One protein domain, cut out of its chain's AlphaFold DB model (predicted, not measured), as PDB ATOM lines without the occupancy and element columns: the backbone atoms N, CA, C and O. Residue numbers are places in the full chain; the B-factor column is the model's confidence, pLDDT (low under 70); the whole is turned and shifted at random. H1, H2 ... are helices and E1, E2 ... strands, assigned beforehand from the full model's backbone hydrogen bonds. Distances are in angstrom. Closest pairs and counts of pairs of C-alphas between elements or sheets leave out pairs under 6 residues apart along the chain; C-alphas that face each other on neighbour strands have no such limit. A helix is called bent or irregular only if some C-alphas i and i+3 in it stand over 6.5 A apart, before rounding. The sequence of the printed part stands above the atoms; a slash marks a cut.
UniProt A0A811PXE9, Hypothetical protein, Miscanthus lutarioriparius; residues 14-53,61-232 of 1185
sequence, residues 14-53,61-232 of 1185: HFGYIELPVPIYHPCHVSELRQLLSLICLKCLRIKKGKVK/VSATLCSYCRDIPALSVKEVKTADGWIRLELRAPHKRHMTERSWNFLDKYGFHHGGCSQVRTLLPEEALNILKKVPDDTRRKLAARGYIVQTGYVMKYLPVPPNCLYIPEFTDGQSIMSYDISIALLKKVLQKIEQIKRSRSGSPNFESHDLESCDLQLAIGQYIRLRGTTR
ATOM      1  N   HIS A  14     246.659 178.511 217.437       72.94
ATOM      2  CA  HIS A  14     245.755 179.582 217.014       72.94
ATOM      3  C   HIS A  14     244.304 179.102 216.845       72.94
ATOM      4  O   HIS A  14     244.032 178.152 216.109       72.94
ATOM      5  N   PHE A  15     243.356 179.787 217.490       75.94
ATOM      6  CA  PHE A  15     241.924 179.563 217.276       75.94
ATOM      7  C   PHE A  15     241.474 180.144 215.931       75.94
ATOM      8  O   PHE A  15     241.669 181.327 215.658       75.94
ATOM      9  N   GLY A  16     240.813 179.320 215.119       79.56
ATOM     10  CA  GLY A  16     240.119 179.770 213.913       79.56
ATOM     11  C   GLY A  16     238.659 180.133 214.193       79.56
ATOM     12  O   GLY A  16     238.122 179.865 215.269       79.56
ATOM     13  N   TYR A  17     237.970 180.676 213.192       86.69
ATOM     14  CA  TYR A  17     236.512 180.782 213.201       86.69
ATOM     15  C   TYR A  17     235.926 180.480 211.821       86.69
ATOM     16  O   TYR A  17     236.551 180.725 210.793       86.69
ATOM     17  N   ILE A  18     234.697 179.968 211.804       87.62
ATOM     18  CA  ILE A  18     233.889 179.788 210.595       87.62
ATOM     19  C   ILE A  18     232.707 180.751 210.675       87.62
ATOM     20  O   ILE A  18     231.927 180.705 211.628       87.62
ATOM     21  N   GLU A  19     232.553 181.615 209.674       89.25
ATOM     22  CA  GLU A  19     231.350 182.437 209.524       89.25
ATOM     23  C   GLU A  19     230.188 181.603 208.967       89.25
ATOM     24  O   GLU A  19     230.313 180.923 207.944       89.25
ATOM     25  N   LEU A  20     229.048 181.649 209.657       90.88
ATOM     26  CA  LEU A  20     227.839 180.921 209.288       90.88
ATOM     27  C   LEU A  20     226.996 181.747 208.295       90.88
ATOM     28  O   LEU A  20     226.814 182.949 208.511       90.88
ATOM     29  N   PRO A  21     226.429 181.133 207.234       88.06
ATOM     30  CA  PRO A  21     225.639 181.847 206.225       88.06
ATOM     31  C   PRO A  21     224.258 182.286 206.747       88.06
ATOM     32  O   PRO A  21     223.639 183.183 206.173       88.06
ATOM     33  N   VAL A  22     223.795 181.677 207.845       90.06
ATOM     34  CA  VAL A  22     222.665 182.115 208.675       90.06
ATOM     35  C   VAL A  22     223.107 182.044 210.142       90.06
ATOM     36  O   VAL A  22     223.731 181.050 210.525       90.06
ATOM     37  N   PRO A  23     222.813 183.050 210.985       90.12
ATOM     38  CA  PRO A  23     223.018 182.929 212.426       90.12
ATOM     39  C   PRO A  23     222.105 181.849 213.035       90.12
ATOM     40  O   PRO A  23     220.969 181.684 212.602       90.12
ATOM     41  N   ILE A  24     222.558 181.155 214.081       91.00
ATOM     42  CA  ILE A  24     221.777 180.111 214.778       91.00
ATOM     43  C   ILE A  24     221.653 180.382 216.280       91.00
ATOM     44  O   ILE A  24     222.478 181.091 216.860       91.00
ATOM     45  N   TYR A  25     220.652 179.805 216.952       90.06
ATOM     46  CA  TYR A  25     220.575 179.889 218.413       90.06
ATOM     47  C   TYR A  25     221.680 179.048 219.061       90.06
ATOM     48  O   TYR A  25     221.901 177.902 218.664       90.06
ATOM     49  N   HIS A  26     222.360 179.582 220.084       87.44
ATOM     50  CA  HIS A  26     223.407 178.820 220.769       87.44
ATOM     51  C   HIS A  26     222.803 177.591 221.484       87.44
ATOM     52  O   HIS A  26     221.993 177.781 222.401       87.44
ATOM     53  N   PRO A  27     223.192 176.341 221.141       81.81
ATOM     54  CA  PRO A  27     222.463 175.136 221.558       81.81
ATOM     55  C   PRO A  27     222.281 174.955 223.072       81.81
ATOM     56  O   PRO A  27     221.316 174.320 223.495       81.81
ATOM     57  N   CYS A  28     223.179 175.512 223.890       80.12
ATOM     58  CA  CYS A  28     223.115 175.420 225.353       80.12
ATOM     59  C   CYS A  28     222.274 176.521 226.025       80.12
ATOM     60  O   CYS A  28     221.848 176.326 227.158       80.12
ATOM     61  N   HIS A  29     222.020 177.656 225.356       84.00
ATOM     62  CA  HIS A  29     221.451 178.861 225.990       84.00
ATOM     63  C   HIS A  29     220.073 179.280 225.437       84.00
ATOM     64  O   HIS A  29     219.527 180.313 225.829       84.00
ATOM     65  N   VAL A  30     219.458 178.473 224.562       85.31
ATOM     66  CA  VAL A  30     218.142 178.768 223.951       85.31
ATOM     67  C   VAL A  30     217.053 179.035 225.010       85.31
ATOM     68  O   VAL A  30     216.229 179.938 224.851       85.31
ATOM     69  N   SER A  31     217.081 178.305 226.130       84.94
ATOM     70  CA  SER A  31     216.112 178.446 227.227       84.94
ATOM     71  C   SER A  31     216.323 179.701 228.090       84.94
ATOM     72  O   SER A  31     215.360 180.225 228.655       84.94
ATOM     73  N   GLU A  32     217.553 180.219 228.188       85.38
ATOM     74  CA  GLU A  32     217.830 181.535 228.790       85.38
ATOM     75  C   GLU A  32     217.319 182.648 227.879       85.38
ATOM     76  O   GLU A  32     216.590 183.539 228.325       85.38
ATOM     77  N   LEU A  33     217.630 182.552 226.581       88.75
ATOM     78  CA  LEU A  33     217.176 183.508 225.580       88.75
ATOM     79  C   LEU A  33     215.643 183.585 225.539       88.75
ATOM     80  O   LEU A  33     215.093 184.686 225.530       88.75
ATOM     81  N   ARG A  34     214.927 182.450 225.614       89.62
ATOM     82  CA  ARG A  34     213.460 182.463 225.735       89.62
ATOM     83  C   ARG A  34     212.999 183.231 226.973       89.62
ATOM     84  O   ARG A  34     212.060 184.023 226.874       89.62
ATOM     85  N   GLN A  35     213.619 183.011 228.134       86.88
ATOM     86  CA  GLN A  35     213.251 183.713 229.367       86.88
ATOM     87  C   GLN A  35     213.476 185.225 229.225       86.88
ATOM     88  O   GLN A  35     212.542 185.996 229.458       86.88
ATOM     89  N   LEU A  36     214.644 185.644 228.731       88.81
ATOM     90  CA  LEU A  36     214.990 187.041 228.459       88.81
ATOM     91  C   LEU A  36     213.987 187.699 227.491       88.81
ATOM     92  O   LEU A  36     213.388 188.726 227.821       88.81
ATOM     93  N   LEU A  37     213.723 187.072 226.340       86.69
ATOM     94  CA  LEU A  37     212.754 187.551 225.345       86.69
ATOM     95  C   LEU A  37     211.312 187.573 225.885       86.69
ATOM     96  O   LEU A  37     210.521 188.441 225.512       86.69
ATOM     97  N   SER A  38     210.957 186.669 226.804       86.88
ATOM     98  CA  SER A  38     209.633 186.665 227.438       86.88
ATOM     99  C   SER A  38     209.404 187.880 228.346       86.88
ATOM    100  O   SER A  38     208.273 188.370 228.415       86.88
ATOM    101  N   LEU A  39     210.458 188.410 228.982       85.44
ATOM    102  CA  LEU A  39     210.395 189.547 229.909       85.44
ATOM    103  C   LEU A  39     210.271 190.905 229.199       85.44
ATOM    104  O   LEU A  39     209.729 191.847 229.785       85.44
ATOM    105  N   ILE A  40     210.729 191.024 227.951       87.81
ATOM    106  CA  ILE A  40     210.657 192.264 227.162       87.81
ATOM    107  C   ILE A  40     209.451 192.304 226.214       87.81
ATOM    108  O   ILE A  40     208.875 191.290 225.820       87.81
ATOM    109  N   CYS A  41     209.043 193.514 225.839       87.38
ATOM    110  CA  CYS A  41     208.097 193.752 224.755       87.38
ATOM    111  C   CYS A  41     208.837 193.889 223.419       87.38
ATOM    112  O   CYS A  41     209.597 194.835 223.241       87.38
ATOM    113  N   LEU A  42     208.563 193.013 222.451       84.56
ATOM    114  CA  LEU A  42     209.297 192.982 221.179       84.56
ATOM    115  C   LEU A  42     209.097 194.242 220.303       84.56
ATOM    116  O   LEU A  42     209.980 194.581 219.525       84.56
ATOM    117  N   LYS A  43     208.001 195.008 220.457       82.62
ATOM    118  CA  LYS A  43     207.797 196.276 219.714       82.62
ATOM    119  C   LYS A  43     208.620 197.444 220.272       82.62
ATOM    120  O   LYS A  43     209.218 198.172 219.485       82.62
ATOM    121  N   CYS A  44     208.651 197.639 221.596       85.25
ATOM    122  CA  CYS A  44     209.277 198.815 222.237       85.25
ATOM    123  C   CYS A  44     210.542 198.520 223.060       85.25
ATOM    124  O   CYS A  44     211.135 199.446 223.604       85.25
ATOM    125  N   LEU A  45     210.923 197.247 223.193       86.44
ATOM    126  CA  LEU A  45     212.113 196.759 223.901       86.44
ATOM    127  C   LEU A  45     212.233 197.251 225.358       86.44
ATOM    128  O   LEU A  45     213.322 197.347 225.919       86.44
ATOM    129  N   ARG A  46     211.084 197.515 225.997       84.31
ATOM    130  CA  ARG A  46     210.936 197.782 227.439       84.31
ATOM    131  C   ARG A  46     210.457 196.526 228.169       84.31
ATOM    132  O   ARG A  46     209.734 195.706 227.597       84.31
ATOM    133  N   ILE A  47     210.825 196.390 229.443       84.94
ATOM    134  CA  ILE A  47     210.395 195.277 230.307       84.94
ATOM    135  C   ILE A  47     208.875 195.330 230.537       84.94
ATOM    136  O   ILE A  47     208.316 196.383 230.851       84.94
ATOM    137  N   LYS A  48     208.203 194.179 230.423       81.75
ATOM    138  CA  LYS A  48     206.778 194.009 230.750       81.75
ATOM    139  C   LYS A  48     206.557 194.166 232.261       81.75
ATOM    140  O   LYS A  48     207.191 193.487 233.073       81.75
ATOM    141  N   LYS A  49     205.619 195.032 232.661       65.31
ATOM    142  CA  LYS A  49     205.201 195.184 234.065       65.31
ATOM    143  C   LYS A  49     204.249 194.049 234.469       65.31
ATOM    144  O   LYS A  49     203.038 194.180 234.343       65.31
ATOM    145  N   GLY A  50     204.804 192.953 234.985       55.03
ATOM    146  CA  GLY A  50     204.056 191.848 235.593       55.03
ATOM    147  C   GLY A  50     204.789 191.269 236.803       55.03
ATOM    148  O   GLY A  50     206.021 191.259 236.837       55.03
ATOM    149  N   LYS A  51     204.042 190.787 237.807       38.38
ATOM    150  CA  LYS A  51     204.612 190.001 238.912       38.38
ATOM    151  C   LYS A  51     204.890 188.586 238.408       38.38
ATOM    152  O   LYS A  51     203.953 187.812 238.222       38.38
ATOM    153  N   VAL A  52     206.162 188.242 238.216       42.72
ATOM    154  CA  VAL A  52     206.573 186.855 237.965       42.72
ATOM    155  C   VAL A  52     206.334 186.062 239.251       42.72
ATOM    156  O   VAL A  52     207.094 186.187 240.208       42.72
ATOM    157  N   LYS A  53     205.264 185.262 239.296       34.69
ATOM    158  CA  LYS A  53     205.135 184.208 240.307       34.69
ATOM    159  C   LYS A  53     206.150 183.119 239.961       34.69
ATOM    160  O   LYS A  53     205.947 182.392 238.994       34.69
ATOM    161  N   VAL A  61     204.392 180.438 231.703       45.16
ATOM    162  CA  VAL A  61     204.604 181.879 231.925       45.16
ATOM    163  C   VAL A  61     203.444 182.651 231.293       45.16
ATOM    164  O   VAL A  61     203.294 182.668 230.070       45.16
ATOM    165  N   SER A  62     202.609 183.276 232.124       48.34
ATOM    166  CA  SER A  62     201.413 183.981 231.666       48.34
ATOM    167  C   SER A  62     201.785 185.169 230.777       48.34
ATOM    168  O   SER A  62     202.533 186.073 231.165       48.34
ATOM    169  N   ALA A  63     201.259 185.165 229.551       57.88
ATOM    170  CA  ALA A  63     201.576 186.182 228.564       57.88
ATOM    171  C   ALA A  63     201.143 187.568 229.072       57.88
ATOM    172  O   ALA A  63     199.957 187.858 229.222       57.88
ATOM    173  N   THR A  64     202.123 188.417 229.377       62.16
ATOM    174  CA  THR A  64     201.887 189.724 229.997       62.16
ATOM    175  C   THR A  64     201.839 190.810 228.921       62.16
ATOM    176  O   THR A  64     202.768 190.939 228.121       62.16
ATOM    177  N   LEU A  65     200.760 191.598 228.908       67.06
ATOM    178  CA  LEU A  65     200.600 192.754 228.019       67.06
ATOM    179  C   LEU A  65     201.685 193.812 228.271       67.06
ATOM    180  O   LEU A  65     202.174 193.989 229.389       67.06
ATOM    181  N   CYS A  66     202.050 194.557 227.228       76.06
ATOM    182  CA  CYS A  66     202.972 195.675 227.373       76.06
ATOM    183  C   CYS A  66     202.249 196.896 227.956       76.06
ATOM    184  O   CYS A  66     201.365 197.457 227.315       76.06
ATOM    185  N   SER A  67     202.692 197.399 229.111       70.00
ATOM    186  CA  SER A  67     202.172 198.651 229.688       70.00
ATOM    187  C   SER A  67     202.441 199.900 228.833       70.00
ATOM    188  O   SER A  67     201.894 200.958 229.127       70.00
ATOM    189  N   TYR A  68     203.291 199.793 227.806       73.06
ATOM    190  CA  TYR A  68     203.689 200.884 226.908       73.06
ATOM    191  C   TYR A  68     203.153 200.732 225.470       73.06
ATOM    192  O   TYR A  68     203.381 201.616 224.653       73.06
ATOM    193  N   CYS A  69     202.485 199.622 225.128       75.69
ATOM    194  CA  CYS A  69     201.950 199.379 223.780       75.69
ATOM    195  C   CYS A  69     200.624 198.615 223.884       75.69
ATOM    196  O   CYS A  69     200.631 197.442 224.256       75.69
ATOM    197  N   ARG A  70     199.502 199.270 223.568       64.38
ATOM    198  CA  ARG A  70     198.144 198.712 223.749       64.38
ATOM    199  C   ARG A  70     197.724 197.780 222.603       64.38
ATOM    200  O   ARG A  70     196.945 196.851 222.793       64.38
ATOM    201  N   ASP A  71     198.285 198.032 221.431       63.00
ATOM    202  CA  ASP A  71     197.978 197.437 220.127       63.00
ATOM    203  C   ASP A  71     198.575 196.030 219.916       63.00
ATOM    204  O   ASP A  71     198.102 195.284 219.062       63.00
ATOM    205  N   ILE A  72     199.555 195.608 220.723       67.75
ATOM    206  CA  ILE A  72     200.168 194.272 220.603       67.75
ATOM    207  C   ILE A  72     199.330 193.234 221.371       67.75
ATOM    208  O   ILE A  72     198.933 193.502 222.511       67.75
ATOM    209  N   PRO A  73     199.092 192.023 220.831       66.94
ATOM    210  CA  PRO A  73     198.618 190.900 221.637       66.94
ATOM    211  C   PRO A  73     199.564 190.564 222.804       66.94
ATOM    212  O   PRO A  73     200.753 190.886 222.811       66.94
ATOM    213  N   ALA A  74     199.036 189.851 223.798       71.25
ATOM    214  CA  ALA A  74     199.837 189.261 224.864       71.25
ATOM    215  C   ALA A  74     200.667 188.091 224.301       71.25
ATOM    216  O   ALA A  74     200.218 186.949 224.299       71.25
ATOM    217  N   LEU A  75     201.859 188.389 223.779       79.00
ATOM    218  CA  LEU A  75     202.740 187.391 223.171       79.00
ATOM    219  C   LEU A  75     203.472 186.562 224.230       79.00
ATOM    220  O   LEU A  75     204.157 187.103 225.109       79.00
ATOM    221  N   SER A  76     203.361 185.243 224.087       80.31
ATOM    222  CA  SER A  76     204.203 184.259 224.772       80.31
ATOM    223  C   SER A  76     205.299 183.766 223.830       80.31
ATOM    224  O   SER A  76     205.034 183.536 222.652       80.31
ATOM    225  N   VAL A  77     206.517 183.600 224.349       86.25
ATOM    226  CA  VAL A  77     207.600 182.903 223.641       86.25
ATOM    227  C   VAL A  77     207.629 181.466 224.156       86.25
ATOM    228  O   VAL A  77     207.662 181.260 225.378       86.25
ATOM    229  N   LYS A  78     207.607 180.485 223.253       84.69
ATOM    230  CA  LYS A  78     207.722 179.052 223.559       84.69
ATOM    231  C   LYS A  78     208.972 178.467 222.913       84.69
ATOM    232  O   LYS A  78     209.299 178.808 221.786       84.69
ATOM    233  N   GLU A  79     209.639 177.574 223.634       85.12
ATOM    234  CA  GLU A  79     210.579 176.624 223.041       85.12
ATOM    235  C   GLU A  79     209.743 175.498 222.432       85.12
ATOM    236  O   GLU A  79     208.899 174.921 223.125       85.12
ATOM    237  N   VAL A  80     209.976 175.183 221.162       81.00
ATOM    238  CA  VAL A  80     209.424 173.994 220.508       81.00
ATOM    239  C   VAL A  80     210.582 173.123 220.063       81.00
ATOM    240  O   VAL A  80     211.492 173.584 219.378       81.00
ATOM    241  N   LYS A  81     210.558 171.861 220.494       78.38
ATOM    242  CA  LYS A  81     211.499 170.847 220.034       78.38
ATOM    243  C   LYS A  81     210.926 170.203 218.778       78.38
ATOM    244  O   LYS A  81     209.820 169.669 218.840       78.38
ATOM    245  N   THR A  82     211.651 170.269 217.666       70.62
ATOM    246  CA  THR A  82     211.319 169.476 216.473       70.62
ATOM    247  C   THR A  82     211.687 168.004 216.732       70.62
ATOM    248  O   THR A  82     212.429 167.714 217.676       70.62
ATOM    249  N   ALA A  83     211.162 167.072 215.929       58.03
ATOM    250  CA  ALA A  83     211.354 165.624 216.095       58.03
ATOM    251  C   ALA A  83     212.833 165.211 216.247       58.03
ATOM    252  O   ALA A  83     213.158 164.355 217.063       58.03
ATOM    253  N   ASP A  84     213.735 165.893 215.541       59.88
ATOM    254  CA  ASP A  84     215.178 165.616 215.492       59.88
ATOM    255  C   ASP A  84     215.956 166.224 216.687       59.88
ATOM    256  O   ASP A  84     217.186 166.281 216.704       59.88
ATOM    257  N   GLY A  85     215.249 166.701 217.722       64.44
ATOM    258  CA  GLY A  85     215.823 167.021 219.036       64.44
ATOM    259  C   GLY A  85     216.503 168.392 219.173       64.44
ATOM    260  O   GLY A  85     217.200 168.643 220.165       64.44
ATOM    261  N   TRP A  86     216.297 169.287 218.206       70.62
ATOM    262  CA  TRP A  86     216.741 170.688 218.201       70.62
ATOM    263  C   TRP A  86     215.579 171.649 218.524       70.62
ATOM    264  O   TRP A  86     214.420 171.242 218.566       70.62
ATOM    265  N   ILE A  87     215.891 172.916 218.829       76.12
ATOM    266  CA  ILE A  87     214.968 173.857 219.492       76.12
ATOM    267  C   ILE A  87     214.712 175.100 218.626       76.12
ATOM    268  O   ILE A  87     215.645 175.858 218.361       76.12
ATOM    269  N   ARG A  88     213.442 175.356 218.282       83.19
ATOM    270  CA  ARG A  88     212.947 176.643 217.754       83.19
ATOM    271  C   ARG A  88     212.350 177.510 218.856       83.19
ATOM    272  O   ARG A  88     211.864 177.004 219.872       83.19
ATOM    273  N   LEU A  89     212.329 178.821 218.616       86.56
ATOM    274  CA  LEU A  89     211.535 179.773 219.387       86.56
ATOM    275  C   LEU A  89     210.295 180.181 218.585       86.56
ATOM    276  O   LEU A  89     210.399 180.787 217.524       86.56
ATOM    277  N   GLU A  90     209.113 179.889 219.116       88.00
ATOM    278  CA  GLU A  90     207.840 180.353 218.564       88.00
ATOM    279  C   GLU A  90     207.288 181.536 219.362       88.00
ATOM    280  O   GLU A  90     207.275 181.529 220.598       88.00
ATOM    281  N   LEU A  91     206.716 182.507 218.655       86.06
ATOM    282  CA  LEU A  91     205.833 183.521 219.213       86.06
ATOM    283  C   LEU A  91     204.386 183.046 219.071       86.06
ATOM    284  O   LEU A  91     203.890 182.900 217.957       86.06
ATOM    285  N   ARG A  92     203.686 182.842 220.194       82.81
ATOM    286  CA  ARG A  92     202.248 182.525 220.197       82.81
ATOM    287  C   ARG A  92     201.417 183.693 220.714       82.81
ATOM    288  O   ARG A  92     201.623 184.165 221.842       82.81
ATOM    289  N   ALA A  93     200.464 184.118 219.890       79.94
ATOM    290  CA  ALA A  93     199.387 185.035 220.236       79.94
ATOM    291  C   ALA A  93     198.282 184.307 221.039       79.94
ATOM    292  O   ALA A  93     198.164 183.082 220.967       79.94
ATOM    293  N   PRO A  94     197.460 185.022 221.829       75.00
ATOM    294  CA  PRO A  94     196.388 184.401 222.596       75.00
ATOM    295  C   PRO A  94     195.199 184.057 221.687       75.00
ATOM    296  O   PRO A  94     194.665 184.935 221.014       75.00
ATOM    297  N   HIS A  95     194.723 182.807 221.750       61.09
ATOM    298  CA  HIS A  95     193.665 182.250 220.889       61.09
ATOM    299  C   HIS A  95     192.354 183.065 220.801       61.09
ATOM    300  O   HIS A  95     191.588 182.889 219.862       61.09
ATOM    301  N   LYS A  96     192.090 183.970 221.758       57.69
ATOM    302  CA  LYS A  96     190.892 184.830 221.818       57.69
ATOM    303  C   LYS A  96     190.999 186.148 221.022       57.69
ATOM    304  O   LYS A  96     190.237 187.075 221.292       57.69
ATOM    305  N   ARG A  97     191.943 186.286 220.084       62.50
ATOM    306  CA  ARG A  97     191.997 187.422 219.144       62.50
ATOM    307  C   ARG A  97     192.038 186.936 217.698       62.50
ATOM    308  O   ARG A  97     192.832 186.061 217.362       62.50
ATOM    309  N   HIS A  98     191.234 187.574 216.851       61.56
ATOM    310  CA  HIS A  98     191.392 187.507 215.403       61.56
ATOM    311  C   HIS A  98     192.746 188.124 215.030       61.56
ATOM    312  O   HIS A  98     193.040 189.250 215.440       61.56
ATOM    313  N   MET A  99     193.574 187.396 214.282       69.88
ATOM    314  CA  MET A  99     194.802 187.934 213.698       69.88
ATOM    315  C   MET A  99     194.486 188.376 212.273       69.88
ATOM    316  O   MET A  99     193.948 187.606 211.486       69.88
ATOM    317  N   THR A 100     194.775 189.632 211.952       65.19
ATOM    318  CA  THR A 100     194.861 190.084 210.560       65.19
ATOM    319  C   THR A 100     196.246 189.760 210.012       65.19
ATOM    320  O   THR A 100     197.199 189.625 210.781       65.19
ATOM    321  N   GLU A 101     196.384 189.719 208.691       62.69
ATOM    322  CA  GLU A 101     197.662 189.549 207.987       62.69
ATOM    323  C   GLU A 101     198.759 190.500 208.501       62.69
ATOM    324  O   GLU A 101     199.920 190.114 208.603       62.69
ATOM    325  N   ARG A 102     198.369 191.717 208.920       70.62
ATOM    326  CA  ARG A 102     199.276 192.751 209.441       70.62
ATOM    327  C   ARG A 102     199.644 192.623 210.931       70.62
ATOM    328  O   ARG A 102     200.267 193.523 211.498       70.62
ATOM    329  N   SER A 103     199.237 191.544 211.609       73.44
ATOM    330  CA  SER A 103     199.405 191.393 213.070       73.44
ATOM    331  C   SER A 103     200.865 191.282 213.511       73.44
ATOM    332  O   SER A 103     201.190 191.632 214.648       73.44
ATOM    333  N   TRP A 104     201.742 190.802 212.626       79.06
ATOM    334  CA  TRP A 104     203.149 190.538 212.928       79.06
ATOM    335  C   TRP A 104     204.105 191.664 212.501       79.06
ATOM    336  O   TRP A 104     205.253 191.662 212.943       79.06
ATOM    337  N   ASN A 105     203.636 192.676 211.760       80.19
ATOM    338  CA  ASN A 105     204.483 193.689 211.105       80.19
ATOM    339  C   ASN A 105     205.329 194.573 212.037       80.19
ATOM    340  O   ASN A 105     206.248 195.270 211.613       80.19
ATOM    341  N   PHE A 106     205.065 194.547 213.344       79.94
ATOM    342  CA  PHE A 106     205.934 195.197 214.327       79.94
ATOM    343  C   PHE A 106     207.313 194.506 214.468       79.94
ATOM    344  O   PHE A 106     208.186 195.057 215.151       79.94
ATOM    345  N   LEU A 107     207.488 193.317 213.873       81.62
ATOM    346  CA  LEU A 107     208.742 192.559 213.808       81.62
ATOM    347  C   LEU A 107     209.575 192.855 212.557       81.62
ATOM    348  O   LEU A 107     210.789 192.704 212.628       81.62
ATOM    349  N   ASP A 108     208.967 193.317 211.461       80.88
ATOM    350  CA  ASP A 108     209.620 193.481 210.149       80.88
ATOM    351  C   ASP A 108     210.895 194.348 210.243       80.88
ATOM    352  O   ASP A 108     211.926 194.053 209.651       80.88
ATOM    353  N   LYS A 109     210.894 195.342 211.142       80.62
ATOM    354  CA  LYS A 109     212.059 196.172 211.520       80.62
ATOM    355  C   LYS A 109     213.252 195.434 212.177       80.62
ATOM    356  O   LYS A 109     214.208 196.088 212.622       80.62
ATOM    357  N   TYR A 110     213.199 194.110 212.300       81.06
ATOM    358  CA  TYR A 110     214.280 193.235 212.772       81.06
ATOM    359  C   TYR A 110     214.707 192.178 211.739       81.06
ATOM    360  O   TYR A 110     215.681 191.475 212.001       81.06
ATOM    361  N   GLY A 111     214.016 192.062 210.602       75.88
ATOM    362  CA  GLY A 111     214.256 191.013 209.613       75.88
ATOM    363  C   GLY A 111     213.154 190.966 208.561       75.88
ATOM    364  O   GLY A 111     213.077 191.844 207.706       75.88
ATOM    365  N   PHE A 112     212.314 189.934 208.608       73.38
ATOM    366  CA  PHE A 112     211.444 189.578 207.493       73.38
ATOM    367  C   PHE A 112     209.980 189.962 207.719       73.38
ATOM    368  O   PHE A 112     209.397 189.743 208.790       73.38
ATOM    369  N   HIS A 113     209.379 190.479 206.645       67.81
ATOM    370  CA  HIS A 113     207.941 190.681 206.520       67.81
ATOM    371  C   HIS A 113     207.244 189.317 206.482       67.81
ATOM    372  O   HIS A 113     207.504 188.508 205.593       67.81
ATOM    373  N   HIS A 114     206.352 189.059 207.439       65.19
ATOM    374  CA  HIS A 114     205.594 187.807 207.527       65.19
ATOM    375  C   HIS A 114     204.101 188.097 207.361       65.19
ATOM    376  O   HIS A 114     203.410 188.394 208.339       65.19
ATOM    377  N   GLY A 115     203.615 188.029 206.119       56.75
ATOM    378  CA  GLY A 115     202.186 188.087 205.822       56.75
ATOM    379  C   GLY A 115     201.511 186.796 206.274       56.75
ATOM    380  O   GLY A 115     201.743 185.740 205.692       56.75
ATOM    381  N   GLY A 116     200.704 186.861 207.334       63.16
ATOM    382  CA  GLY A 116     200.052 185.668 207.866       63.16
ATOM    383  C   GLY A 116     199.049 185.949 208.980       63.16
ATOM    384  O   GLY A 116     199.349 186.627 209.961       63.16
ATOM    385  N   CYS A 117     197.856 185.361 208.862       60.22
ATOM    386  CA  CYS A 117     196.812 185.382 209.896       60.22
ATOM    387  C   CYS A 117     197.022 184.303 210.985       60.22
ATOM    388  O   CYS A 117     196.109 183.995 211.753       60.22
ATOM    389  N   SER A 118     198.207 183.692 211.050       72.69
ATOM    390  CA  SER A 118     198.535 182.634 212.003       72.69
ATOM    391  C   SER A 118     198.623 183.169 213.439       72.69
ATOM    392  O   SER A 118     199.181 184.232 213.720       72.69
ATOM    393  N   GLN A 119     198.114 182.388 214.398       77.31
ATOM    394  CA  GLN A 119     198.277 182.668 215.834       77.31
ATOM    395  C   GLN A 119     199.679 182.295 216.362       77.31
ATOM    396  O   GLN A 119     199.978 182.514 217.539       77.31
ATOM    397  N   VAL A 120     200.533 181.728 215.502       81.88
ATOM    398  CA  VAL A 120     201.896 181.269 215.788       81.88
ATOM    399  C   VAL A 120     202.815 181.722 214.652       81.88
ATOM    400  O   VAL A 120     202.507 181.469 213.491       81.88
ATOM    401  N   ARG A 121     203.942 182.359 214.989       84.44
ATOM    402  CA  ARG A 121     205.034 182.711 214.063       84.44
ATOM    403  C   ARG A 121     206.362 182.227 214.650       84.44
ATOM    404  O   ARG A 121     206.619 182.453 215.835       84.44
ATOM    405  N   THR A 122     207.217 181.607 213.839       86.06
ATOM    406  CA  THR A 122     208.604 181.306 214.227       86.06
ATOM    407  C   THR A 122     209.399 182.604 214.373       86.06
ATOM    408  O   THR A 122     209.274 183.510 213.549       86.06
ATOM    409  N   LEU A 123     210.204 182.715 215.429       88.19
ATOM    410  CA  LEU A 123     211.192 183.779 215.570       88.19
ATOM    411  C   LEU A 123     212.518 183.277 214.998       88.19
ATOM    412  O   LEU A 123     213.125 182.365 215.567       88.19
ATOM    413  N   LEU A 124     212.977 183.886 213.907       88.75
ATOM    414  CA  LEU A 124     214.264 183.541 213.305       88.75
ATOM    415  C   LEU A 124     215.432 183.982 214.210       88.75
ATOM    416  O   LEU A 124     215.322 185.021 214.877       88.75
ATOM    417  N   PRO A 125     216.576 183.269 214.221       89.38
ATOM    418  CA  PRO A 125     217.722 183.661 215.043       89.38
ATOM    419  C   PRO A 125     218.260 185.051 214.681       89.38
ATOM    420  O   PRO A 125     218.672 185.804 215.561       89.38
ATOM    421  N   GLU A 126     218.201 185.436 213.404       87.81
ATOM    422  CA  GLU A 126     218.590 186.775 212.952       87.81
ATOM    423  C   GLU A 126     217.684 187.876 213.522       87.81
ATOM    424  O   GLU A 126     218.168 188.908 213.991       87.81
ATOM    425  N   GLU A 127     216.376 187.630 213.581       89.31
ATOM    426  CA  GLU A 127     215.417 188.551 214.191       89.31
ATOM    427  C   GLU A 127     215.666 188.670 215.695       89.31
ATOM    428  O   GLU A 127     215.670 189.777 216.233       89.31
ATOM    429  N   ALA A 128     215.970 187.559 216.374       90.31
ATOM    430  CA  ALA A 128     216.382 187.568 217.774       90.31
ATOM    431  C   ALA A 128     217.696 188.345 217.996       90.31
ATOM    432  O   ALA A 128     217.774 189.150 218.925       90.31
ATOM    433  N   LEU A 129     218.700 188.185 217.127       89.75
ATOM    434  CA  LEU A 129     219.957 188.943 217.171       89.75
ATOM    435  C   LEU A 129     219.723 190.445 216.957       89.75
ATOM    436  O   LEU A 129     220.276 191.272 217.684       89.75
ATOM    437  N   ASN A 130     218.875 190.814 216.000       89.69
ATOM    438  CA  ASN A 130     218.536 192.206 215.708       89.69
ATOM    439  C   ASN A 130     217.624 192.831 216.780       89.69
ATOM    440  O   ASN A 130     217.703 194.038 217.016       89.69
ATOM    441  N   ILE A 131     216.822 192.027 217.485       89.88
ATOM    442  CA  ILE A 131     216.129 192.419 218.720       89.88
ATOM    443  C   ILE A 131     217.151 192.697 219.829       89.88
ATOM    444  O   ILE A 131     217.118 193.786 220.397       89.88
ATOM    445  N   LEU A 132     218.078 191.764 220.100       88.88
ATOM    446  CA  LEU A 132     219.113 191.883 221.141       88.88
ATOM    447  C   LEU A 132     220.003 193.121 220.936       88.88
ATOM    448  O   LEU A 132     220.204 193.883 221.880       88.88
ATOM    449  N   LYS A 133     220.464 193.366 219.700       89.50
ATOM    450  CA  LYS A 133     221.248 194.558 219.322       89.50
ATOM    451  C   LYS A 133     220.506 195.878 219.564       89.50
ATOM    452  O   LYS A 133     221.143 196.879 219.863       89.50
ATOM    453  N   LYS A 134     219.176 195.902 219.413       89.69
ATOM    454  CA  LYS A 134     218.357 197.126 219.518       89.69
ATOM    455  C   LYS A 134     217.783 197.363 220.928       89.69
ATOM    456  O   LYS A 134     217.041 198.327 221.109       89.69
ATOM    457  N   VAL A 135     218.083 196.520 221.928       89.44
ATOM    458  CA  VAL A 135     217.595 196.707 223.312       89.44
ATOM    459  C   VAL A 135     218.268 197.931 223.953       89.44
ATOM    460  O   VAL A 135     219.481 197.900 224.140       89.44
ATOM    461  N   PRO A 136     217.517 198.968 224.382       89.00
ATOM    462  CA  PRO A 136     218.108 200.139 225.030       89.00
ATOM    463  C   PRO A 136     218.865 199.768 226.308       89.00
ATOM    464  O   PRO A 136     218.378 198.946 227.092       89.00
ATOM    465  N   ASP A 137     219.988 200.427 226.595       87.19
ATOM    466  CA  ASP A 137     220.790 200.187 227.810       87.19
ATOM    467  C   ASP A 137     219.990 200.367 229.097       87.19
ATOM    468  O   ASP A 137     220.195 199.684 230.099       87.19
ATOM    469  N   ASP A 138     218.975 201.221 229.040       86.31
ATOM    470  CA  ASP A 138     218.017 201.425 230.108       86.31
ATOM    471  C   ASP A 138     217.163 200.182 230.423       86.31
ATOM    472  O   ASP A 138     216.764 199.985 231.572       86.31
ATOM    473  N   THR A 139     216.916 199.320 229.434       87.25
ATOM    474  CA  THR A 139     216.358 197.972 229.617       87.25
ATOM    475  C   THR A 139     217.453 196.971 229.985       87.25
ATOM    476  O   THR A 139     217.220 196.165 230.884       87.25
ATOM    477  N   ARG A 140     218.648 197.034 229.371       89.12
ATOM    478  CA  ARG A 140     219.773 196.122 229.676       89.12
ATOM    479  C   ARG A 140     220.147 196.180 231.164       89.12
ATOM    480  O   ARG A 140     220.149 195.144 231.822       89.12
ATOM    481  N   ARG A 141     220.312 197.382 231.733       87.62
ATOM    482  CA  ARG A 141     220.544 197.614 233.176       87.62
ATOM    483  C   ARG A 141     219.427 197.028 234.051       87.62
ATOM    484  O   ARG A 141     219.700 196.360 235.045       87.62
ATOM    485  N   LYS A 142     218.159 197.213 233.663       86.38
ATOM    486  CA  LYS A 142     216.985 196.715 234.411       86.38
ATOM    487  C   LYS A 142     216.740 195.201 234.255       86.38
ATOM    488  O   LYS A 142     215.980 194.638 235.043       86.38
ATOM    489  N   LEU A 143     217.356 194.547 233.265       86.44
ATOM    490  CA  LEU A 143     217.406 193.086 233.121       86.44
ATOM    491  C   LEU A 143     218.587 192.486 233.897       86.44
ATOM    492  O   LEU A 143     218.394 191.495 234.599       86.44
ATOM    493  N   ALA A 144     219.758 193.131 233.873       87.62
ATOM    494  CA  ALA A 144     220.915 192.736 234.678       87.62
ATOM    495  C   ALA A 144     220.588 192.770 236.183       87.62
ATOM    496  O   ALA A 144     220.838 191.798 236.889       87.62
ATOM    497  N   ALA A 145     219.869 193.802 236.645       85.62
ATOM    498  CA  ALA A 145     219.307 193.887 238.002       85.62
ATOM    499  C   ALA A 145     218.238 192.814 238.338       85.62
ATOM    500  O   ALA A 145     217.687 192.804 239.438       85.62
ATOM    501  N   ARG A 146     217.906 191.921 237.395       81.44
ATOM    502  CA  ARG A 146     217.057 190.729 237.576       81.44
ATOM    503  C   ARG A 146     217.807 189.414 237.306       81.44
ATOM    504  O   ARG A 146     217.158 188.374 237.231       81.44
ATOM    505  N   GLY A 147     219.127 189.458 237.121       83.69
ATOM    506  CA  GLY A 147     219.966 188.300 236.795       83.69
ATOM    507  C   GLY A 147     220.045 187.934 235.304       83.69
ATOM    508  O   GLY A 147     220.620 186.903 234.982       83.69
ATOM    509  N   TYR A 148     219.500 188.747 234.389       84.75
ATOM    510  CA  TYR A 148     219.516 188.472 232.943       84.75
ATOM    511  C   TYR A 148     220.458 189.432 232.210       84.75
ATOM    512  O   TYR A 148     220.139 190.608 232.024       84.75
ATOM    513  N   ILE A 149     221.612 188.936 231.760       85.25
ATOM    514  CA  ILE A 149     222.596 189.742 231.026       85.25
ATOM    515  C   ILE A 149     222.223 189.764 229.538       85.25
ATOM    516  O   ILE A 149     222.150 188.725 228.893       85.25
ATOM    517  N   VAL A 150     221.994 190.948 228.960       84.62
ATOM    518  CA  VAL A 150     221.693 191.074 227.522       84.62
ATOM    519  C   VAL A 150     222.992 191.050 226.715       84.62
ATOM    520  O   VAL A 150     223.672 192.075 226.595       84.62
ATOM    521  N   GLN A 151     223.305 189.882 226.153       85.12
ATOM    522  CA  GLN A 151     224.438 189.643 225.256       85.12
ATOM    523  C   GLN A 151     223.957 189.228 223.859       85.12
ATOM    524  O   GLN A 151     222.904 188.609 223.710       85.12
ATOM    525  N   THR A 152     224.747 189.531 222.828       85.31
ATOM    526  CA  THR A 152     224.514 189.050 221.454       85.31
ATOM    527  C   THR A 152     224.869 187.573 221.277       85.31
ATOM    528  O   THR A 152     224.231 186.912 220.467       85.31
ATOM    529  N   GLY A 153     225.811 187.037 222.068       85.12
ATOM    530  CA  GLY A 153     226.315 185.655 221.977       85.12
ATOM    531  C   GLY A 153     225.283 184.539 222.198       85.12
ATOM    532  O   GLY A 153     225.559 183.385 221.885       85.12
ATOM    533  N   TYR A 154     224.068 184.864 222.654       86.31
ATOM    534  CA  TYR A 154     222.930 183.936 222.626       86.31
ATOM    535  C   TYR A 154     222.541 183.490 221.203       86.31
ATOM    536  O   TYR A 154     221.922 182.436 221.034       86.31
ATOM    537  N   VAL A 155     222.912 184.275 220.186       89.50
ATOM    538  CA  VAL A 155     222.800 183.930 218.769       89.50
ATOM    539  C   VAL A 155     224.199 183.929 218.150       89.50
ATOM    540  O   VAL A 155     224.913 184.929 218.171       89.50
ATOM    541  N   MET A 156     224.587 182.794 217.581       89.06
ATOM    542  CA  MET A 156     225.922 182.535 217.062       89.06
ATOM    543  C   MET A 156     225.968 182.792 215.552       89.06
ATOM    544  O   MET A 156     225.268 182.127 214.789       89.06
ATOM    545  N   LYS A 157     226.803 183.749 215.122       89.19
ATOM    546  CA  LYS A 157     227.160 183.978 213.704       89.19
ATOM    547  C   LYS A 157     228.519 183.363 213.333       89.19
ATOM    548  O   LYS A 157     228.746 183.026 212.177       89.19
ATOM    549  N   TYR A 158     229.404 183.193 214.315       89.69
ATOM    550  CA  TYR A 158     230.752 182.654 214.141       89.69
ATOM    551  C   TYR A 158     230.913 181.411 215.011       89.69
ATOM    552  O   TYR A 158     230.684 181.479 216.217       89.69
ATOM    553  N   LEU A 159     231.288 180.286 214.404       88.31
ATOM    554  CA  LEU A 159     231.634 179.053 215.107       88.31
ATOM    555  C   LEU A 159     233.153 179.043 215.354       88.31
ATOM    556  O   LEU A 159     233.897 178.987 214.373       88.31
ATOM    557  N   PRO A 160     233.640 179.103 216.608       84.69
ATOM    558  CA  PRO A 160     235.067 178.975 216.885       84.69
ATOM    559  C   PRO A 160     235.561 177.562 216.548       84.69
ATOM    560  O   PRO A 160     234.925 176.567 216.904       84.69
ATOM    561  N   VAL A 161     236.712 177.485 215.885       82.44
ATOM    562  CA  VAL A 161     237.416 176.241 215.561       82.44
ATOM    563  C   VAL A 161     238.610 176.119 216.513       82.44
ATOM    564  O   VAL A 161     239.434 177.036 216.557       82.44
ATOM    565  N   PRO A 162     238.718 175.033 217.301       71.25
ATOM    566  CA  PRO A 162     239.837 174.854 218.216       71.25
ATOM    567  C   PRO A 162     241.148 174.627 217.442       71.25
ATOM    568  O   PRO A 162     241.102 174.042 216.355       71.25
ATOM    569  N   PRO A 163     242.301 175.054 217.990       73.31
ATOM    570  CA  PRO A 163     243.609 174.878 217.366       73.31
ATOM    571  C   PRO A 163     244.008 173.412 217.175       73.31
ATOM    572  O   PRO A 163     243.543 172.523 217.891       73.31
ATOM    573  N   ASN A 164     244.943 173.179 216.248       69.38
ATOM    574  CA  ASN A 164     245.437 171.844 215.887       69.38
ATOM    575  C   ASN A 164     246.014 171.058 217.082       69.38
ATOM    576  O   ASN A 164     245.837 169.847 217.145       69.38
ATOM    577  N   CYS A 165     246.605 171.733 218.075       64.44
ATOM    578  CA  CYS A 165     247.107 171.116 219.314       64.44
ATOM    579  C   CYS A 165     246.011 170.493 220.211       64.44
ATOM    580  O   CYS A 165     246.327 169.769 221.151       64.44
ATOM    581  N   LEU A 166     244.723 170.737 219.927       64.94
ATOM    582  CA  LEU A 166     243.581 170.099 220.597       64.94
ATOM    583  C   LEU A 166     242.980 168.930 219.792       64.94
ATOM    584  O   LEU A 166     241.844 168.524 220.060       64.94
ATOM    585  N   TYR A 167     243.711 168.393 218.817       62.78
ATOM    586  CA  TYR A 167     243.410 167.129 218.147       62.78
ATOM    587  C   TYR A 167     244.591 166.186 218.395       62.78
ATOM    588  O   TYR A 167     245.732 166.527 218.094       62.78
ATOM    589  N   ILE A 168     244.324 165.026 218.992       54.19
ATOM    590  CA  ILE A 168     245.354 164.052 219.368       54.19
ATOM    591  C   ILE A 168     245.371 162.957 218.296       54.19
ATOM    592  O   ILE A 168     244.333 162.317 218.119       54.19
ATOM    593  N   PRO A 169     246.496 162.723 217.596       50.19
ATOM    594  CA  PRO A 169     246.648 161.552 216.743       50.19
ATOM    595  C   PRO A 169     246.737 160.279 217.597       50.19
ATOM    596  O   PRO A 169     247.603 160.176 218.467       50.19
ATOM    597  N   GLU A 170     245.870 159.302 217.346       44.44
ATOM    598  CA  GLU A 170     246.092 157.926 217.804       44.44
ATOM    599  C   GLU A 170     247.137 157.273 216.890       44.44
ATOM    600  O   GLU A 170     246.928 157.157 215.683       44.44
ATOM    601  N   PHE A 171     248.268 156.857 217.463       44.31
ATOM    602  CA  PHE A 171     249.300 156.091 216.764       44.31
ATOM    603  C   PHE A 171     249.098 154.601 217.052       44.31
ATOM    604  O   PHE A 171     249.308 154.159 218.180       44.31
ATOM    605  N   THR A 172     248.708 153.832 216.036       39.34
ATOM    606  CA  THR A 172     248.565 152.370 216.112       39.34
ATOM    607  C   THR A 172     249.589 151.691 215.208       39.34
ATOM    608  O   THR A 172     249.583 151.914 213.999       39.34
ATOM    609  N   ASP A 173     250.451 150.865 215.801       40.78
ATOM    610  CA  ASP A 173     251.258 149.821 215.156       40.78
ATOM    611  C   ASP A 173     251.941 150.214 213.831       40.78
ATOM    612  O   ASP A 173     251.765 149.595 212.784       40.78
ATOM    613  N   GLY A 174     252.761 151.268 213.888       48.81
ATOM    614  CA  GLY A 174     253.708 151.638 212.828       48.81
ATOM    615  C   GLY A 174     253.107 152.298 211.582       48.81
ATOM    616  O   GLY A 174     253.850 152.906 210.812       48.81
ATOM    617  N   GLN A 175     251.787 152.254 211.390       44.44
ATOM    618  CA  GLN A 175     251.116 152.915 210.274       44.44
ATOM    619  C   GLN A 175     250.469 154.225 210.745       44.44
ATOM    620  O   GLN A 175     249.536 154.224 211.546       44.44
ATOM    621  N   SER A 176     250.962 155.361 210.235       38.72
ATOM    622  CA  SER A 176     250.460 156.708 210.568       38.72
ATOM    623  C   SER A 176     249.108 156.996 209.901       38.72
ATOM    624  O   SER A 176     248.965 157.865 209.035       38.72
ATOM    625  N   ILE A 177     248.086 156.234 210.287       41.94
ATOM    626  CA  ILE A 177     246.696 156.548 209.983       41.94
ATOM    627  C   ILE A 177     246.364 157.816 210.768       41.94
ATOM    628  O   ILE A 177     246.306 157.793 211.994       41.94
ATOM    629  N   MET A 178     246.132 158.930 210.071       41.34
ATOM    630  CA  MET A 178     245.642 160.167 210.688       41.34
ATOM    631  C   MET A 178     244.289 159.895 211.356       41.34
ATOM    632  O   MET A 178     243.251 159.885 210.689       41.34
ATOM    633  N   SER A 179     244.320 159.629 212.665       43.91
ATOM    634  CA  SER A 179     243.185 159.109 213.426       43.91
ATOM    635  C   SER A 179     241.956 159.990 213.239       43.91
ATOM    636  O   SER A 179     241.997 161.203 213.466       43.91
ATOM    637  N   TYR A 180     240.858 159.377 212.803       52.56
ATOM    638  CA  TYR A 180     239.694 160.091 212.293       52.56
ATOM    639  C   TYR A 180     238.837 160.646 213.445       52.56
ATOM    640  O   TYR A 180     237.736 160.157 213.695       52.56
ATOM    641  N   ASP A 181     239.343 161.670 214.150       61.03
ATOM    642  CA  ASP A 181     238.630 162.347 215.241       61.03
ATOM    643  C   ASP A 181     237.207 162.662 214.765       61.03
ATOM    644  O   ASP A 181     236.973 163.403 213.801       61.03
ATOM    645  N   ILE A 182     236.235 162.060 215.450       67.50
ATOM    646  CA  ILE A 182     234.818 162.127 215.100       67.50
ATOM    647  C   ILE A 182     234.352 163.592 215.079       67.50
ATOM    648  O   ILE A 182     233.453 163.953 214.321       67.50
ATOM    649  N   SER A 183     234.999 164.481 215.833       69.88
ATOM    650  CA  SER A 183     234.745 165.914 215.794       69.88
ATOM    651  C   SER A 183     235.321 166.628 214.564       69.88
ATOM    652  O   SER A 183     234.678 167.564 214.096       69.88
ATOM    653  N   ILE A 184     236.418 166.154 213.954       77.31
ATOM    654  CA  ILE A 184     236.824 166.571 212.596       77.31
ATOM    655  C   ILE A 184     235.779 166.088 211.584       77.31
ATOM    656  O   ILE A 184     235.385 166.846 210.701       77.31
ATOM    657  N   ALA A 185     235.266 164.861 211.723       79.38
ATOM    658  CA  ALA A 185     234.199 164.357 210.854       79.38
ATOM    659  C   ALA A 185     232.894 165.173 210.988       79.38
ATOM    660  O   ALA A 185     232.252 165.481 209.983       79.38
ATOM    661  N   LEU A 186     232.513 165.584 212.204       82.75
ATOM    662  CA  LEU A 186     231.384 166.494 212.425       82.75
ATOM    663  C   LEU A 186     231.669 167.914 211.907       82.75
ATOM    664  O   LEU A 186     230.777 168.518 211.319       82.75
ATOM    665  N   LEU A 187     232.893 168.434 212.047       85.75
ATOM    666  CA  LEU A 187     233.277 169.736 211.492       85.75
ATOM    667  C   LEU A 187     233.226 169.730 209.955       85.75
ATOM    668  O   LEU A 187     232.681 170.654 209.358       85.75
ATOM    669  N   LYS A 188     233.685 168.646 209.313       86.12
ATOM    670  CA  LYS A 188     233.517 168.405 207.870       86.12
ATOM    671  C   LYS A 188     232.036 168.394 207.471       86.12
ATOM    672  O   LYS A 188     231.690 169.040 206.488       86.12
ATOM    673  N   LYS A 189     231.144 167.761 208.249       87.88
ATOM    674  CA  LYS A 189     229.682 167.806 208.010       87.88
ATOM    675  C   LYS A 189     229.091 169.214 208.166       87.88
ATOM    676  O   LYS A 189     228.243 169.604 207.368       87.88
ATOM    677  N   VAL A 190     229.545 169.998 209.149       90.19
ATOM    678  CA  VAL A 190     229.148 171.411 209.308       90.19
ATOM    679  C   VAL A 190     229.596 172.238 208.098       90.19
ATOM    680  O   VAL A 190     228.786 172.970 207.536       90.19
ATOM    681  N   LEU A 191     230.843 172.082 207.648       90.94
ATOM    682  CA  LEU A 191     231.366 172.754 206.454       90.94
ATOM    683  C   LEU A 191     230.611 172.341 205.183       90.94
ATOM    684  O   LEU A 191     230.214 173.208 204.411       90.94
ATOM    685  N   GLN A 192     230.323 171.048 205.002       90.69
ATOM    686  CA  GLN A 192     229.484 170.542 203.908       90.69
ATOM    687  C   GLN A 192     228.080 171.161 203.924       90.69
ATOM    688  O   GLN A 192     227.569 171.512 202.865       90.69
ATOM    689  N   LYS A 193     227.461 171.345 205.100       90.19
ATOM    690  CA  LYS A 193     226.148 172.002 205.223       90.19
ATOM    691  C   LYS A 193     226.202 173.503 204.939       90.19
ATOM    692  O   LYS A 193     225.344 174.007 204.222       90.19
ATOM    693  N   ILE A 194     227.226 174.204 205.426       91.69
ATOM    694  CA  ILE A 194     227.474 175.616 205.091       91.69
ATOM    695  C   ILE A 194     227.643 175.787 203.578       91.69
ATOM    696  O   ILE A 194     227.067 176.700 202.993       91.69
ATOM    697  N   GLU A 195     228.401 174.897 202.944       90.19
ATOM    698  CA  GLU A 195     228.676 174.940 201.512       90.19
ATOM    699  C   GLU A 195     227.461 174.527 200.666       90.19
ATOM    700  O   GLU A 195     227.183 175.163 199.652       90.19
ATOM    701  N   GLN A 196     226.670 173.543 201.116       88.56
ATOM    702  CA  GLN A 196     225.371 173.210 200.520       88.56
ATOM    703  C   GLN A 196     224.459 174.446 200.496       88.56
ATOM    704  O   GLN A 196     223.919 174.776 199.444       88.56
ATOM    705  N   ILE A 197     224.350 175.157 201.625       88.31
ATOM    706  CA  ILE A 197     223.532 176.371 201.761       88.31
ATOM    707  C   ILE A 197     224.055 177.507 200.870       88.31
ATOM    708  O   ILE A 197     223.273 178.168 200.187       88.31
ATOM    709  N   LYS A 198     225.377 177.729 200.826       87.25
ATOM    710  CA  LYS A 198     225.989 178.731 199.936       87.25
ATOM    711  C   LYS A 198     225.693 178.442 198.462       87.25
ATOM    712  O   LYS A 198     225.346 179.367 197.737       87.25
ATOM    713  N   ARG A 199     225.779 177.177 198.034       86.19
ATOM    714  CA  ARG A 199     225.510 176.755 196.646       86.19
ATOM    715  C   ARG A 199     224.024 176.754 196.284       86.19
ATOM    716  O   ARG A 199     223.700 176.979 195.125       86.19
ATOM    717  N   SER A 200     223.118 176.528 197.239       83.75
ATOM    718  CA  SER A 200     221.669 176.555 196.988       83.75
ATOM    719  C   SER A 200     221.061 177.963 196.947       83.75
ATOM    720  O   SER A 200     219.900 178.108 196.570       83.75
ATOM    721  N   ARG A 201     221.796 179.006 197.354       81.50
ATOM    722  CA  ARG A 201     221.294 180.388 197.411       81.50
ATOM    723  C   ARG A 201     221.375 181.108 196.064       81.50
ATOM    724  O   ARG A 201     222.386 181.719 195.726       81.50
ATOM    725  N   SER A 202     220.255 181.149 195.353       69.69
ATOM    726  CA  SER A 202     220.030 182.021 194.194       69.69
ATOM    727  C   SER A 202     219.423 183.377 194.603       69.69
ATOM    728  O   SER A 202     218.273 183.684 194.298       69.69
ATOM    729  N   GLY A 203     220.211 184.211 195.294       73.62
ATOM    730  CA  GLY A 203     219.843 185.589 195.661       73.62
ATOM    731  C   GLY A 203     219.691 185.835 197.168       73.62
ATOM    732  O   GLY A 203     220.258 185.115 197.991       73.62
ATOM    733  N   SER A 204     218.951 186.887 197.540       71.19
ATOM    734  CA  SER A 204     218.646 187.196 198.945       71.19
ATOM    735  C   SER A 204     217.747 186.105 199.546       71.19
ATOM    736  O   SER A 204     216.689 185.844 198.962       71.19
ATOM    737  N   PRO A 205     218.092 185.488 200.691       75.12
ATOM    738  CA  PRO A 205     217.303 184.388 201.228       75.12
ATOM    739  C   PRO A 205     215.986 184.913 201.820       75.12
ATOM    740  O   PRO A 205     215.874 186.084 202.187       75.12
ATOM    741  N   ASN A 206     214.964 184.061 201.874       82.06
ATOM    742  CA  ASN A 206     213.616 184.439 202.311       82.06
ATOM    743  C   ASN A 206     213.311 183.888 203.717       82.06
ATOM    744  O   ASN A 206     214.124 183.166 204.283       82.06
ATOM    745  N   PHE A 207     212.154 184.225 204.301       83.12
ATOM    746  CA  PHE A 207     211.803 183.796 205.667       83.12
ATOM    747  C   PHE A 207     211.848 182.269 205.854       83.12
ATOM    748  O   PHE A 207     212.361 181.793 206.863       83.12
ATOM    749  N   GLU A 208     211.336 181.512 204.879       83.94
ATOM    750  CA  GLU A 208     211.259 180.050 204.949       83.94
ATOM    751  C   GLU A 208     212.640 179.414 204.760       83.94
ATOM    752  O   GLU A 208     213.018 178.514 205.509       83.94
ATOM    753  N   SER A 209     213.439 179.934 203.818       84.56
ATOM    754  CA  SER A 209     214.820 179.478 203.643       84.56
ATOM    755  C   SER A 209     215.668 179.822 204.873       84.56
ATOM    756  O   SER A 209     216.402 178.964 205.348       84.56
ATOM    757  N   HIS A 210     215.488 180.994 205.495       85.69
ATOM    758  CA  HIS A 210     216.148 181.333 206.759       85.69
ATOM    759  C   HIS A 210     215.753 180.422 207.930       85.69
ATOM    760  O   HIS A 210     216.627 180.145 208.755       85.69
ATOM    761  N   ASP A 211     214.499 179.951 208.038       85.19
ATOM    762  CA  ASP A 211     214.173 178.931 209.046       85.19
ATOM    763  C   ASP A 211     214.945 177.657 208.690       85.19
ATOM    764  O   ASP A 211     215.890 177.321 209.400       85.19
ATOM    765  N   LEU A 212     214.661 177.028 207.544       86.38
ATOM    766  CA  LEU A 212     215.244 175.743 207.126       86.38
ATOM    767  C   LEU A 212     216.786 175.711 207.176       86.38
ATOM    768  O   LEU A 212     217.363 174.804 207.775       86.38
ATOM    769  N   GLU A 213     217.463 176.719 206.622       89.06
ATOM    770  CA  GLU A 213     218.927 176.854 206.645       89.06
ATOM    771  C   GLU A 213     219.469 176.971 208.082       89.06
ATOM    772  O   GLU A 213     220.479 176.346 208.420       89.06
ATOM    773  N   SER A 214     218.801 177.736 208.959       88.81
ATOM    774  CA  SER A 214     219.206 177.839 210.369       88.81
ATOM    775  C   SER A 214     218.949 176.544 211.142       88.81
ATOM    776  O   SER A 214     219.742 176.186 212.013       88.81
ATOM    777  N   CYS A 215     217.891 175.808 210.797       85.88
ATOM    778  CA  CYS A 215     217.520 174.535 211.407       85.88
ATOM    779  C   CYS A 215     218.579 173.457 211.126       85.88
ATOM    780  O   CYS A 215     219.101 172.844 212.062       85.88
ATOM    781  N   ASP A 216     218.959 173.296 209.855       86.69
ATOM    782  CA  ASP A 216     219.987 172.354 209.398       86.69
ATOM    783  C   ASP A 216     221.365 172.646 210.019       86.69
ATOM    784  O   ASP A 216     222.064 171.737 210.487       86.69
ATOM    785  N   LEU A 217     221.751 173.927 210.090       89.75
ATOM    786  CA  LEU A 217     222.996 174.348 210.735       89.75
ATOM    787  C   LEU A 217     222.965 174.129 212.251       89.75
ATOM    788  O   LEU A 217     223.935 173.621 212.816       89.75
ATOM    789  N   GLN A 218     221.862 174.467 212.924       88.56
ATOM    790  CA  GLN A 218     221.728 174.298 214.373       88.56
ATOM    791  C   GLN A 218     221.701 172.816 214.779       88.56
ATOM    792  O   GLN A 218     222.175 172.473 215.865       88.56
ATOM    793  N   LEU A 219     221.231 171.932 213.893       85.50
ATOM    794  CA  LEU A 219     221.376 170.483 214.014       85.50
ATOM    795  C   LEU A 219     222.844 170.040 213.966       85.50
ATOM    796  O   LEU A 219     223.345 169.467 214.938       85.50
ATOM    797  N   ALA A 220     223.543 170.322 212.863       86.69
ATOM    798  CA  ALA A 220     224.919 169.866 212.652       86.69
ATOM    799  C   ALA A 220     225.889 170.438 213.705       86.69
ATOM    800  O   ALA A 220     226.687 169.712 214.304       86.69
ATOM    801  N   ILE A 221     225.769 171.734 214.004       88.06
ATOM    802  CA  ILE A 221     226.604 172.421 214.996       88.06
ATOM    803  C   ILE A 221     226.217 172.000 216.424       88.06
ATOM    804  O   ILE A 221     227.087 171.855 217.284       88.06
ATOM    805  N   GLY A 222     224.937 171.708 216.675       84.06
ATOM    806  CA  GLY A 222     224.472 171.127 217.935       84.06
ATOM    807  C   GLY A 222     225.088 169.756 218.232       84.06
ATOM    808  O   GLY A 222     225.393 169.470 219.390       84.06
ATOM    809  N   GLN A 223     225.329 168.927 217.211       81.56
ATOM    810  CA  GLN A 223     226.071 167.668 217.355       81.56
ATOM    811  C   GLN A 223     227.565 167.923 217.630       81.56
ATOM    812  O   GLN A 223     228.109 167.360 218.580       81.56
ATOM    813  N   TYR A 224     228.207 168.810 216.861       83.44
ATOM    814  CA  TYR A 224     229.629 169.153 217.016       83.44
ATOM    815  C   TYR A 224     229.971 169.682 218.423       83.44
ATOM    816  O   TYR A 224     230.872 169.158 219.083       83.44
ATOM    817  N   ILE A 225     229.209 170.667 218.918       80.25
ATOM    818  CA  ILE A 225     229.427 171.278 220.241       80.25
ATOM    819  C   ILE A 225     229.207 170.257 221.365       80.25
ATOM    820  O   ILE A 225     230.001 170.200 222.305       80.25
ATOM    821  N   ARG A 226     228.174 169.405 221.261       72.25
ATOM    822  CA  ARG A 226     227.951 168.319 222.231       72.25
ATOM    823  C   ARG A 226     229.143 167.365 222.278       72.25
ATOM    824  O   ARG A 226     229.588 167.040 223.375       72.25
ATOM    825  N   LEU A 227     229.687 166.960 221.125       69.06
ATOM    826  CA  LEU A 227     230.803 166.014 221.073       69.06
ATOM    827  C   LEU A 227     232.092 166.592 221.681       69.06
ATOM    828  O   LEU A 227     232.630 165.963 222.590       69.06
ATOM    829  N   ARG A 228     232.546 167.792 221.266       61.59
ATOM    830  CA  ARG A 228     233.747 168.450 221.849       61.59
ATOM    831  C   ARG A 228     233.582 168.753 223.350       61.59
ATOM    832  O   ARG A 228     234.567 168.809 224.088       61.59
ATOM    833  N   GLY A 229     232.342 168.910 223.825       53.22
ATOM    834  CA  GLY A 229     232.024 168.988 225.255       53.22
ATOM    835  C   GLY A 229     232.459 167.740 226.038       53.22
ATOM    836  O   GLY A 229     232.934 167.858 227.169       53.22
ATOM    837  N   THR A 230     232.408 166.560 225.417       45.25
ATOM    838  CA  THR A 230     232.875 165.277 225.976       45.25
ATOM    839  C   THR A 230     234.353 164.991 225.642       45.25
ATOM    840  O   THR A 230     234.986 165.769 224.935       45.25
ATOM    841  N   THR A 231     234.922 163.908 226.182       40.91
ATOM    842  CA  THR A 231     236.213 163.298 225.763       40.91
ATOM    843  C   THR A 231     236.156 161.770 225.908       40.91
ATOM    844  O   THR A 231     237.111 161.138 226.352       40.91
ATOM    845  N   ARG A 232     235.020 161.141 225.571       35.66
ATOM    846  CA  ARG A 232     235.032 159.691 225.331       35.66
ATOM    847  C   ARG A 232     235.572 159.462 223.920       35.66
ATOM    848  O   ARG A 232     234.903 159.821 222.956       35.66
TER     849      ARG A 232
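What this domain is: This is residues 14 to 53 and 61 to 232 of the 1185 residues of the protein "Hypothetical protein" of Miscanthus lutarioriparius (UniProt A0A811PXE9). Two parts follow each other along one elongated body: a small three-stranded sheet, E2 E3 E4, with H1 packed over one face, and a two-stranded ribbon, E1 and E5, with the helical hairpin H5 and H6 running beside E1. H3 lies between the two parts, its centre nearest to the mean of the C-alphas; the loop of residues 162 to 181 makes the end of the long axis beyond the ribbon, and the small helices H2 and H4 lie farthest from the mean. The printed part has 212 residues with six named helices and five named strands, in the order E1 H1 E2 E3 H2 E4 H3 H4 E5 H5 H6, and its class is mixed, helices and strands. Both sheets, ordered E2 E3 E4 and E1 E5, are antiparallel. The whole is only just compact, close to loose, with a radius of gyration of the C-alphas of 20.2 A and spans of 73 by 42 by 29 A.

How they stand to each other: E1, residues 16 to 25, bends by 100 degrees at residue 22. It is the antiparallel neighbour of E5, residues 155 to 161, with N 18 and O 159 at 2.9 A and N 156 and O 24 at 2.8 A. H1, residues 30 to 39, is on the sheet of E2, residues 76 to 81, E3, residues 87 to 92, and E4, residues 120 to 123, at a height of 7.8 A over the sheet. H1 and this sheet make two layers, a helix on one face of a sheet. H1 lies over E2 and runs along the strands, at 3 degrees to E2 on the local plane; the closest C-alphas are those of Ser 38 and Val 77, 5.7 A apart. E2 and E3 form an antiparallel hairpin, with N 78 and O 90 at 2.9 A. E3 and E4 are antiparallel too, with N 91 and O 121 at 2.8 A. The sheet is only just strongly twisted, its C-alphas lying up to 4.2 A off the best plane. H2, residues 101 to 104, is irregular, C-alphas 101 and 104 being 7.4 A apart; it is not on this sheet and touches no helix. H3, residues 125 to 133, has its Pro 125 C-alpha 5.4 A from that of Ile 24 in E1, and its Leu 129 C-alpha 6.0 A from that of Val 155 in E5. H3 and H1 are near each other, with 7 pairs of C-alphas within 10 A. H4, residues 137 to 144, is only just apart from H1, the closest C-alphas being 8.0 A apart. H5, residues 182 to 200, and H6, residues 207 to 229, touch as a helical hairpin, at a shallow tilt of 12 degrees, opposite ways; their closest C-alphas are those of Leu 186 and Tyr 224, 5.6 A apart. The closest C-alphas of E1 and H6 are those of Ile 24 and Ser 214, 5.6 A apart, and those of E1 and H5 are Pro 21 and Ile 194, 6.6 A apart. H6 only grazes the sheet E2 E3 E4, with its residues 207 to 219. H3 and H6 are close but not clearly touching, and about perpendicular at 84 degrees. Every O i to N i+4 pair is within hydrogen-bond range in H1, H3, H5 and H6, and 3 of 4 are in H4; H2 is too short for such a pair, and its one O i to N i+3 pair is not within range.

Where its parts are: E1 begins at C-alpha 16, (240.119, 179.770, 213.913), and spans 20.1 A from first to last C-alpha. H1 spans 14.5 A, E2 16.0 A and E3 15.4 A; H2 spans 7.4 A and E4 9.6 A. H3 begins at C-alpha 125, (217.722, 183.661, 215.043), and spans 12.2 A; H4 spans 10.1 A and E5 16.8 A. H5 spans 26.6 A, and H6, the longest helix by residues, spans 31.8 A and ends at C-alpha 229, (232.024, 168.988, 225.255).

The domain as a whole: The two C-alphas farthest apart are those of Arg 70 and Gly 174, at 73.6 A. Residues 54 to 60 are not printed, and C-alphas 53 and 61 are 8.7 A apart across this cut, in the link from H1 to E2. Of the links that are printed whole, those from H2 to E4 and from E5 to H5 are long, with 15 and 20 residues. The mean pLDDT of the printed part is 76.6; 56 residues are under 70, among them residues 49 to 53, 61 to 65, 95 to 101, 164 to 183 and 227 to 232.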